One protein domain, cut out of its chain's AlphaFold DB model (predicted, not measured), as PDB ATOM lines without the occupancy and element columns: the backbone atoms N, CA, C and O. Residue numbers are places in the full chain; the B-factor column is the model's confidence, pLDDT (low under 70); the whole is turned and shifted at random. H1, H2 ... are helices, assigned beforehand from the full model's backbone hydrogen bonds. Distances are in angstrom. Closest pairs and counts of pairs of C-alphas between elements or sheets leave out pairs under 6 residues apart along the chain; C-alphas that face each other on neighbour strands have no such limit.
ATOM      1  N   LEU A  70      -9.440 -60.181 -50.471       84.81
ATOM      2  CA  LEU A  70     -10.622 -60.154 -51.331       84.81
ATOM      3  C   LEU A  70     -11.253 -61.545 -51.470       84.81
ATOM      4  O   LEU A  70     -12.465 -61.667 -51.318       84.81
ATOM      5  N   GLU A  71     -10.453 -62.585 -51.714       85.75
ATOM      6  CA  GLU A  71     -10.936 -63.974 -51.779       85.75
ATOM      7  C   GLU A  71     -11.551 -64.408 -50.447       85.75
ATOM      8  O   GLU A  71     -12.637 -64.986 -50.432       85.75
ATOM      9  N   ALA A  72     -10.922 -64.032 -49.331       85.62
ATOM     10  CA  ALA A  72     -11.446 -64.249 -47.988       85.62
ATOM     11  C   ALA A  72     -12.845 -63.633 -47.815       85.62
ATOM     12  O   ALA A  72     -13.775 -64.317 -47.388       85.62
ATOM     13  N   LYS A  73     -13.020 -62.367 -48.228       86.75
ATOM     14  CA  LYS A  73     -14.310 -61.653 -48.169       86.75
ATOM     15  C   LYS A  73     -15.363 -62.256 -49.096       86.75
ATOM     16  O   LYS A  73     -16.540 -62.269 -48.743       86.75
ATOM     17  N   ILE A  74     -14.970 -62.723 -50.282       88.50
ATOM     18  CA  ILE A  74     -15.887 -63.399 -51.207       88.50
ATOM     19  C   ILE A  74     -16.390 -64.692 -50.564       88.50
ATOM     20  O   ILE A  74     -17.598 -64.884 -50.493       88.50
ATOM     21  N   LEU A  75     -15.486 -65.528 -50.049       85.69
ATOM     22  CA  LEU A  75     -15.829 -66.804 -49.421       85.69
ATOM     23  C   LEU A  75     -16.668 -66.638 -48.152       85.69
ATOM     24  O   LEU A  75     -17.542 -67.458 -47.894       85.69
ATOM     25  N   ASP A  76     -16.405 -65.607 -47.352       85.88
ATOM     26  CA  ASP A  76     -17.221 -65.274 -46.179       85.88
ATOM     27  C   ASP A  76     -18.657 -64.890 -46.573       85.88
ATOM     28  O   ASP A  76     -19.625 -65.339 -45.962       85.88
ATOM     29  N   ARG A  77     -18.818 -64.137 -47.670       88.56
ATOM     30  CA  ARG A  77     -20.140 -63.738 -48.176       88.56
ATOM     31  C   ARG A  77     -20.899 -64.844 -48.902       88.56
ATOM     32  O   ARG A  77     -22.126 -64.792 -48.932       88.56
ATOM     33  N   THR A  78     -20.208 -65.785 -49.543       89.31
ATOM     34  CA  THR A  78     -20.850 -66.836 -50.349       89.31
ATOM     35  C   THR A  78     -21.068 -68.139 -49.591       89.31
ATOM     36  O   THR A  78     -21.939 -68.904 -49.994       89.31
ATOM     37  N   ILE A  79     -20.304 -68.396 -48.520       86.50
ATOM     38  CA  ILE A  79     -20.346 -69.643 -47.737       86.50
ATOM     39  C   ILE A  79     -20.180 -69.331 -46.225       86.50
ATOM     40  O   ILE A  79     -19.204 -69.778 -45.599       86.50
ATOM     41  N   PRO A  80     -21.081 -68.535 -45.614       81.38
ATOM     42  CA  PRO A  80     -20.951 -68.079 -44.225       81.38
ATOM     43  C   PRO A  80     -21.065 -69.210 -43.194       81.38
ATOM     44  O   PRO A  80     -20.522 -69.104 -42.099       81.38
ATOM     45  N   GLU A  81     -21.710 -70.330 -43.525       82.38
ATOM     46  CA  GLU A  81     -21.834 -71.501 -42.646       82.38
ATOM     47  C   GLU A  81     -20.488 -72.158 -42.313       82.38
ATOM     48  O   GLU A  81     -20.384 -72.941 -41.373       82.38
ATOM     49  N   THR A  82     -19.445 -71.831 -43.078       81.19
ATOM     50  CA  THR A  82     -18.076 -72.282 -42.816       81.19
ATOM     51  C   THR A  82     -17.264 -71.261 -42.020       81.19
ATOM     52  O   THR A  82     -16.065 -71.472 -41.824       81.19
ATOM     53  N   ALA A  83     -17.856 -70.145 -41.582       84.50
ATOM     54  CA  ALA A  83     -17.169 -69.157 -40.758       84.50
ATOM     55  C   ALA A  83     -16.632 -69.793 -39.465       84.50
ATOM     56  O   ALA A  83     -17.118 -70.822 -38.992       84.50
ATOM     57  N   MET A  84     -15.564 -69.206 -38.941       90.88
ATOM     58  CA  MET A  84     -14.882 -69.635 -37.724       90.88
ATOM     59  C   MET A  84     -14.925 -68.474 -36.735       90.88
ATOM     60  O   MET A  84     -14.787 -67.318 -37.145       90.88
ATOM     61  N   VAL A  85     -15.135 -68.781 -35.457       94.12
ATOM     62  CA  VAL A  85     -15.083 -67.804 -34.360       94.12
ATOM     63  C   VAL A  85     -13.669 -67.724 -33.782       94.12
ATOM     64  O   VAL A  85     -12.889 -68.658 -33.950       94.12
ATOM     65  N   CYS A  86     -13.333 -66.627 -33.095       95.94
ATOM     66  CA  CYS A  86     -11.981 -66.419 -32.559       95.94
ATOM     67  C   CYS A  86     -11.559 -67.524 -31.575       95.94
ATOM     68  O   CYS A  86     -10.416 -67.957 -31.599       95.94
ATOM     69  N   GLU A  87     -12.489 -68.035 -30.764       96.25
ATOM     70  CA  GLU A  87     -12.223 -69.134 -29.824       96.25
ATOM     71  C   GLU A  87     -11.772 -70.409 -30.561       96.25
ATOM     72  O   GLU A  87     -10.724 -70.966 -30.257       96.25
ATOM     73  N   GLU A  88     -12.498 -70.815 -31.611       94.69
ATOM     74  CA  GLU A  88     -12.157 -71.972 -32.457       94.69
ATOM     75  C   GLU A  88     -10.820 -71.763 -33.201       94.69
ATOM     76  O   GLU A  88     -10.055 -72.708 -33.421       94.69
ATOM     77  N   PHE A  89     -10.523 -70.515 -33.580       96.00
ATOM     78  CA  PHE A  89      -9.257 -70.132 -34.203       96.00
ATOM     79  C   PHE A  89      -8.070 -70.315 -33.249       96.00
ATOM     80  O   PHE A  89      -7.056 -70.902 -33.642       96.00
ATOM     81  N   GLU A  90      -8.203 -69.834 -32.011       95.44
ATOM     82  CA  GLU A  90      -7.174 -69.936 -30.974       95.44
ATOM     83  C   GLU A  90      -6.969 -71.381 -30.508       95.44
ATOM     84  O   GLU A  90      -5.825 -71.816 -30.376       95.44
ATOM     85  N   GLU A  91      -8.042 -72.162 -30.345       95.94
ATOM     86  CA  GLU A  91      -7.956 -73.595 -30.017       95.94
ATOM     87  C   GLU A  91      -7.153 -74.381 -31.064       95.94
ATOM     88  O   GLU A  91      -6.384 -75.279 -30.723       95.94
ATOM     89  N   SER A  92      -7.291 -74.006 -32.337       94.56
ATOM     90  CA  SER A  92      -6.608 -74.650 -33.465       94.56
ATOM     91  C   SER A  92      -5.202 -74.092 -33.736       94.56
ATOM     92  O   SER A  92      -4.531 -74.551 -34.664       94.56
ATOM     93  N   LEU A  93      -4.749 -73.084 -32.981       94.25
ATOM     94  CA  LEU A  93      -3.492 -72.381 -33.249       94.25
ATOM     95  C   LEU A  93      -2.276 -73.299 -33.094       94.25
ATOM     96  O   LEU A  93      -1.383 -73.277 -33.937       94.25
ATOM     97  N   THR A  94      -2.243 -74.125 -32.050       92.62
ATOM     98  CA  THR A  94      -1.136 -75.068 -31.826       92.62
ATOM     99  C   THR A  94      -1.084 -76.122 -32.930       92.62
ATOM    100  O   THR A  94      -0.032 -76.321 -33.525       92.62
ATOM    101  N   ASP A  95      -2.228 -76.707 -33.295       94.56
ATOM    102  CA  ASP A  95      -2.318 -77.680 -34.393       94.56
ATOM    103  C   ASP A  95      -1.872 -77.081 -35.734       94.56
ATOM    104  O   ASP A  95      -1.302 -77.777 -36.579       94.56
ATOM    105  N   TYR A  96      -2.121 -75.784 -35.946       93.44
ATOM    106  CA  TYR A  96      -1.593 -75.047 -37.091       93.44
ATOM    107  C   TYR A  96      -0.065 -74.915 -37.035       93.44
ATOM    108  O   TYR A  96       0.598 -75.223 -38.028       93.44
ATOM    109  N   LEU A  97       0.495 -74.488 -35.897       92.06
ATOM    110  CA  LEU A  97       1.943 -74.302 -35.720       92.06
ATOM    111  C   LEU A  97       2.723 -75.619 -35.826       92.06
ATOM    112  O   LEU A  97       3.814 -75.636 -36.393       92.06
ATOM    113  N   ASP A  98       2.136 -76.715 -35.351       91.19
ATOM    114  CA  ASP A  98       2.722 -78.056 -35.414       91.19
ATOM    115  C   ASP A  98       2.512 -78.739 -36.781       91.19
ATOM    116  O   ASP A  98       3.119 -79.771 -37.070       91.19
ATOM    117  N   GLY A  99       1.668 -78.170 -37.652       91.06
ATOM    118  CA  GLY A  99       1.396 -78.695 -38.993       91.06
ATOM    119  C   GLY A  99       0.401 -79.863 -39.044       91.06
ATOM    120  O   GLY A  99       0.351 -80.579 -40.046       91.06
ATOM    121  N   PHE A 100      -0.408 -80.056 -38.000       93.88
ATOM    122  CA  PHE A 100      -1.411 -81.127 -37.899       93.88
ATOM    123  C   PHE A 100      -2.837 -80.696 -38.255       93.88
ATOM    124  O   PHE A 100      -3.745 -81.531 -38.276       93.88
ATOM    125  N   LEU A 101      -3.050 -79.419 -38.580       93.00
ATOM    126  CA  LEU A 101      -4.381 -78.899 -38.870       93.00
ATOM    127  C   LEU A 101      -5.000 -79.551 -40.133       93.00
ATOM    128  O   LEU A 101      -4.463 -79.402 -41.236       93.00
ATOM    129  N   PRO A 102      -6.161 -80.234 -40.033       92.06
ATOM    130  CA  PRO A 102      -6.800 -80.865 -41.186       92.06
ATOM    131  C   PRO A 102      -7.183 -79.853 -42.273       92.06
ATOM    132  O   PRO A 102      -7.666 -78.764 -41.972       92.06
ATOM    133  N   ALA A 103      -7.090 -80.245 -43.548       86.44
ATOM    134  CA  ALA A 103      -7.296 -79.342 -44.693       86.44
ATOM    135  C   ALA A 103      -8.626 -78.556 -44.665       86.44
ATOM    136  O   ALA A 103      -8.671 -77.381 -45.025       86.44
ATOM    137  N   LYS A 104      -9.722 -79.180 -44.209       85.44
ATOM    138  CA  LYS A 104     -11.029 -78.506 -44.093       85.44
ATOM    139  C   LYS A 104     -11.017 -77.386 -43.047       85.44
ATOM    140  O   LYS A 104     -11.638 -76.350 -43.265       85.44
ATOM    141  N   THR A 105     -10.324 -77.597 -41.933       90.62
ATOM    142  CA  THR A 105     -10.180 -76.608 -40.859       90.62
ATOM    143  C   THR A 105      -9.170 -75.539 -41.255       90.62
ATOM    144  O   THR A 105      -9.437 -74.359 -41.061       90.62
ATOM    145  N   PHE A 106      -8.084 -75.933 -41.926       91.69
ATOM    146  CA  PHE A 106      -7.038 -75.040 -42.419       91.69
ATOM    147  C   PHE A 106      -7.585 -73.875 -43.251       91.69
ATOM    148  O   PHE A 106      -7.287 -72.724 -42.957       91.69
ATOM    149  N   HIS A 107      -8.440 -74.133 -44.245       88.81
ATOM    150  CA  HIS A 107      -8.964 -73.051 -45.091       88.81
ATOM    151  C   HIS A 107      -9.907 -72.097 -44.346       88.81
ATOM    152  O   HIS A 107      -9.944 -70.902 -44.641       88.81
ATOM    153  N   ARG A 108     -10.670 -72.607 -43.370       91.56
ATOM    154  CA  ARG A 108     -11.526 -71.773 -42.509       91.56
ATOM    155  C   ARG A 108     -10.673 -70.894 -41.597       91.56
ATOM    156  O   ARG A 108     -10.961 -69.707 -41.461       91.56
ATOM    157  N   TRP A 109      -9.616 -71.480 -41.042       93.81
ATOM    158  CA  TRP A 109      -8.647 -70.832 -40.168       93.81
ATOM    159  C   TRP A 109      -7.867 -69.731 -40.899       93.81
ATOM    160  O   TRP A 109      -7.833 -68.593 -40.441       93.81
ATOM    161  N   GLU A 110      -7.344 -70.023 -42.096       91.31
ATOM    162  CA  GLU A 110      -6.604 -69.064 -42.930       91.31
ATOM    163  C   GLU A 110      -7.500 -67.880 -43.338       91.31
ATOM    164  O   GLU A 110      -7.080 -66.724 -43.296       91.31
ATOM    165  N   ARG A 111      -8.780 -68.139 -43.639       90.56
ATOM    166  CA  ARG A 111      -9.762 -67.076 -43.890       90.56
ATOM    167  C   ARG A 111     -10.013 -66.210 -42.652       90.56
ATOM    168  O   ARG A 111     -10.094 -64.993 -42.795       90.56
ATOM    169  N   HIS A 112     -10.145 -66.807 -41.467       93.50
ATOM    170  CA  HIS A 112     -10.349 -66.053 -40.227       93.50
ATOM    171  C   HIS A 112      -9.140 -65.166 -39.912       93.50
ATOM    172  O   HIS A 112      -9.327 -63.977 -39.660       93.50
ATOM    173  N   ALA A 113      -7.916 -65.698 -40.027       92.19
ATOM    174  CA  ALA A 113      -6.685 -64.926 -39.854       92.19
ATOM    175  C   ALA A 113      -6.659 -63.684 -40.757       92.19
ATOM    176  O   ALA A 113      -6.312 -62.601 -40.311       92.19
ATOM    177  N   VAL A 114      -7.076 -63.811 -42.019       90.88
ATOM    178  CA  VAL A 114      -7.036 -62.694 -42.978       90.88
ATOM    179  C   VAL A 114      -8.137 -61.645 -42.742       90.88
ATOM    180  O   VAL A 114      -7.966 -60.483 -43.111       90.88
ATOM    181  N   LEU A 115      -9.290 -62.031 -42.185       90.56
ATOM    182  CA  LEU A 115     -10.442 -61.133 -42.016       90.56
ATOM    183  C   LEU A 115     -10.524 -60.477 -40.638       90.56
ATOM    184  O   LEU A 115     -11.096 -59.393 -40.521       90.56
ATOM    185  N   CYS A 116     -10.013 -61.142 -39.607       92.56
ATOM    186  CA  CYS A 116     -10.184 -60.744 -38.220       92.56
ATOM    187  C   CYS A 116      -8.996 -59.905 -37.736       92.56
ATOM    188  O   CYS A 116      -7.880 -60.409 -37.607       92.56
ATOM    189  N   GLU A 117      -9.240 -58.633 -37.411       91.31
ATOM    190  CA  GLU A 117      -8.194 -57.705 -36.952       91.31
ATOM    191  C   GLU A 117      -7.531 -58.144 -35.638       91.31
ATOM    192  O   GLU A 117      -6.358 -57.857 -35.430       91.31
ATOM    193  N   SER A 118      -8.239 -58.868 -34.762       91.38
ATOM    194  CA  SER A 118      -7.655 -59.369 -33.510       91.38
ATOM    195  C   SER A 118      -6.791 -60.615 -33.700       91.38
ATOM    196  O   SER A 118      -5.907 -60.871 -32.890       91.38
ATOM    197  N   CYS A 119      -7.050 -61.406 -34.743       94.12
ATOM    198  CA  CYS A 119      -6.430 -62.722 -34.922       94.12
ATOM    199  C   CYS A 119      -5.383 -62.750 -36.045       94.12
ATOM    200  O   CYS A 119      -4.603 -63.697 -36.106       94.12
ATOM    201  N   THR A 120      -5.330 -61.729 -36.908       91.88
ATOM    202  CA  THR A 120      -4.396 -61.662 -38.048       91.88
ATOM    203  C   THR A 120      -2.930 -61.774 -37.638       91.88
ATOM    204  O   THR A 120      -2.167 -62.497 -38.277       91.88
TER     205      THR A 120
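AT A GLANCE: This is residues 70 to 120 of the 237 residues of the protein "Zf-HC2 domain-containing protein" of Acidobacteria bacterium (UniProt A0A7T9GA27). The longest helix, H4, runs through the middle, with short H1 on one side and short H2 and H3 on the other. The printed part has 51 residues with four named helices, H1 to H4 in chain order, and is all helix. It is compact, with a radius of gyration of the C-alphas of 10.5 A, and spans 29 by 22 by 17 A.

HOW THE PARTS SIT: Start at H1, residues 70 to 78: it touches H4, residues 103 to 115, of which 111 to 115 alone take part; the closest C-alphas, of Ala 72 and Arg 111, are 5.3 A apart. They run opposite ways at a steep tilt of 68 degrees, only just short of about perpendicular. Next, H2, residues 86 to 91, only just touches H4, at its residues 109 to 112 alone, with 3 pairs of C-alphas within 8 A; the closest are Phe 89 and Trp 109, 6.0 A. H3, residues 93 to 97, is close but not clearly touching H4; the closest C-alphas, of Tyr 96 and Phe 106, are 7.6 A apart. Every O i to N i+4 pair is within hydrogen-bond range in H1, H2 and H3, and 8 of 9 in H4.

IN THESE COORDINATES: Find C-alpha 70 at (-10.622, -60.154, -51.331), where H1 begins its 12.3 A; H4 runs 18.7 A to C-alpha 115 at (-10.442, -61.133, -42.016).

THE WHOLE: The two farthest C-alphas, of Thr 78 and Asp 98, are 30.1 A apart. The printed part has no cut and no long link, and no printed residue is under 70 in pLDDT.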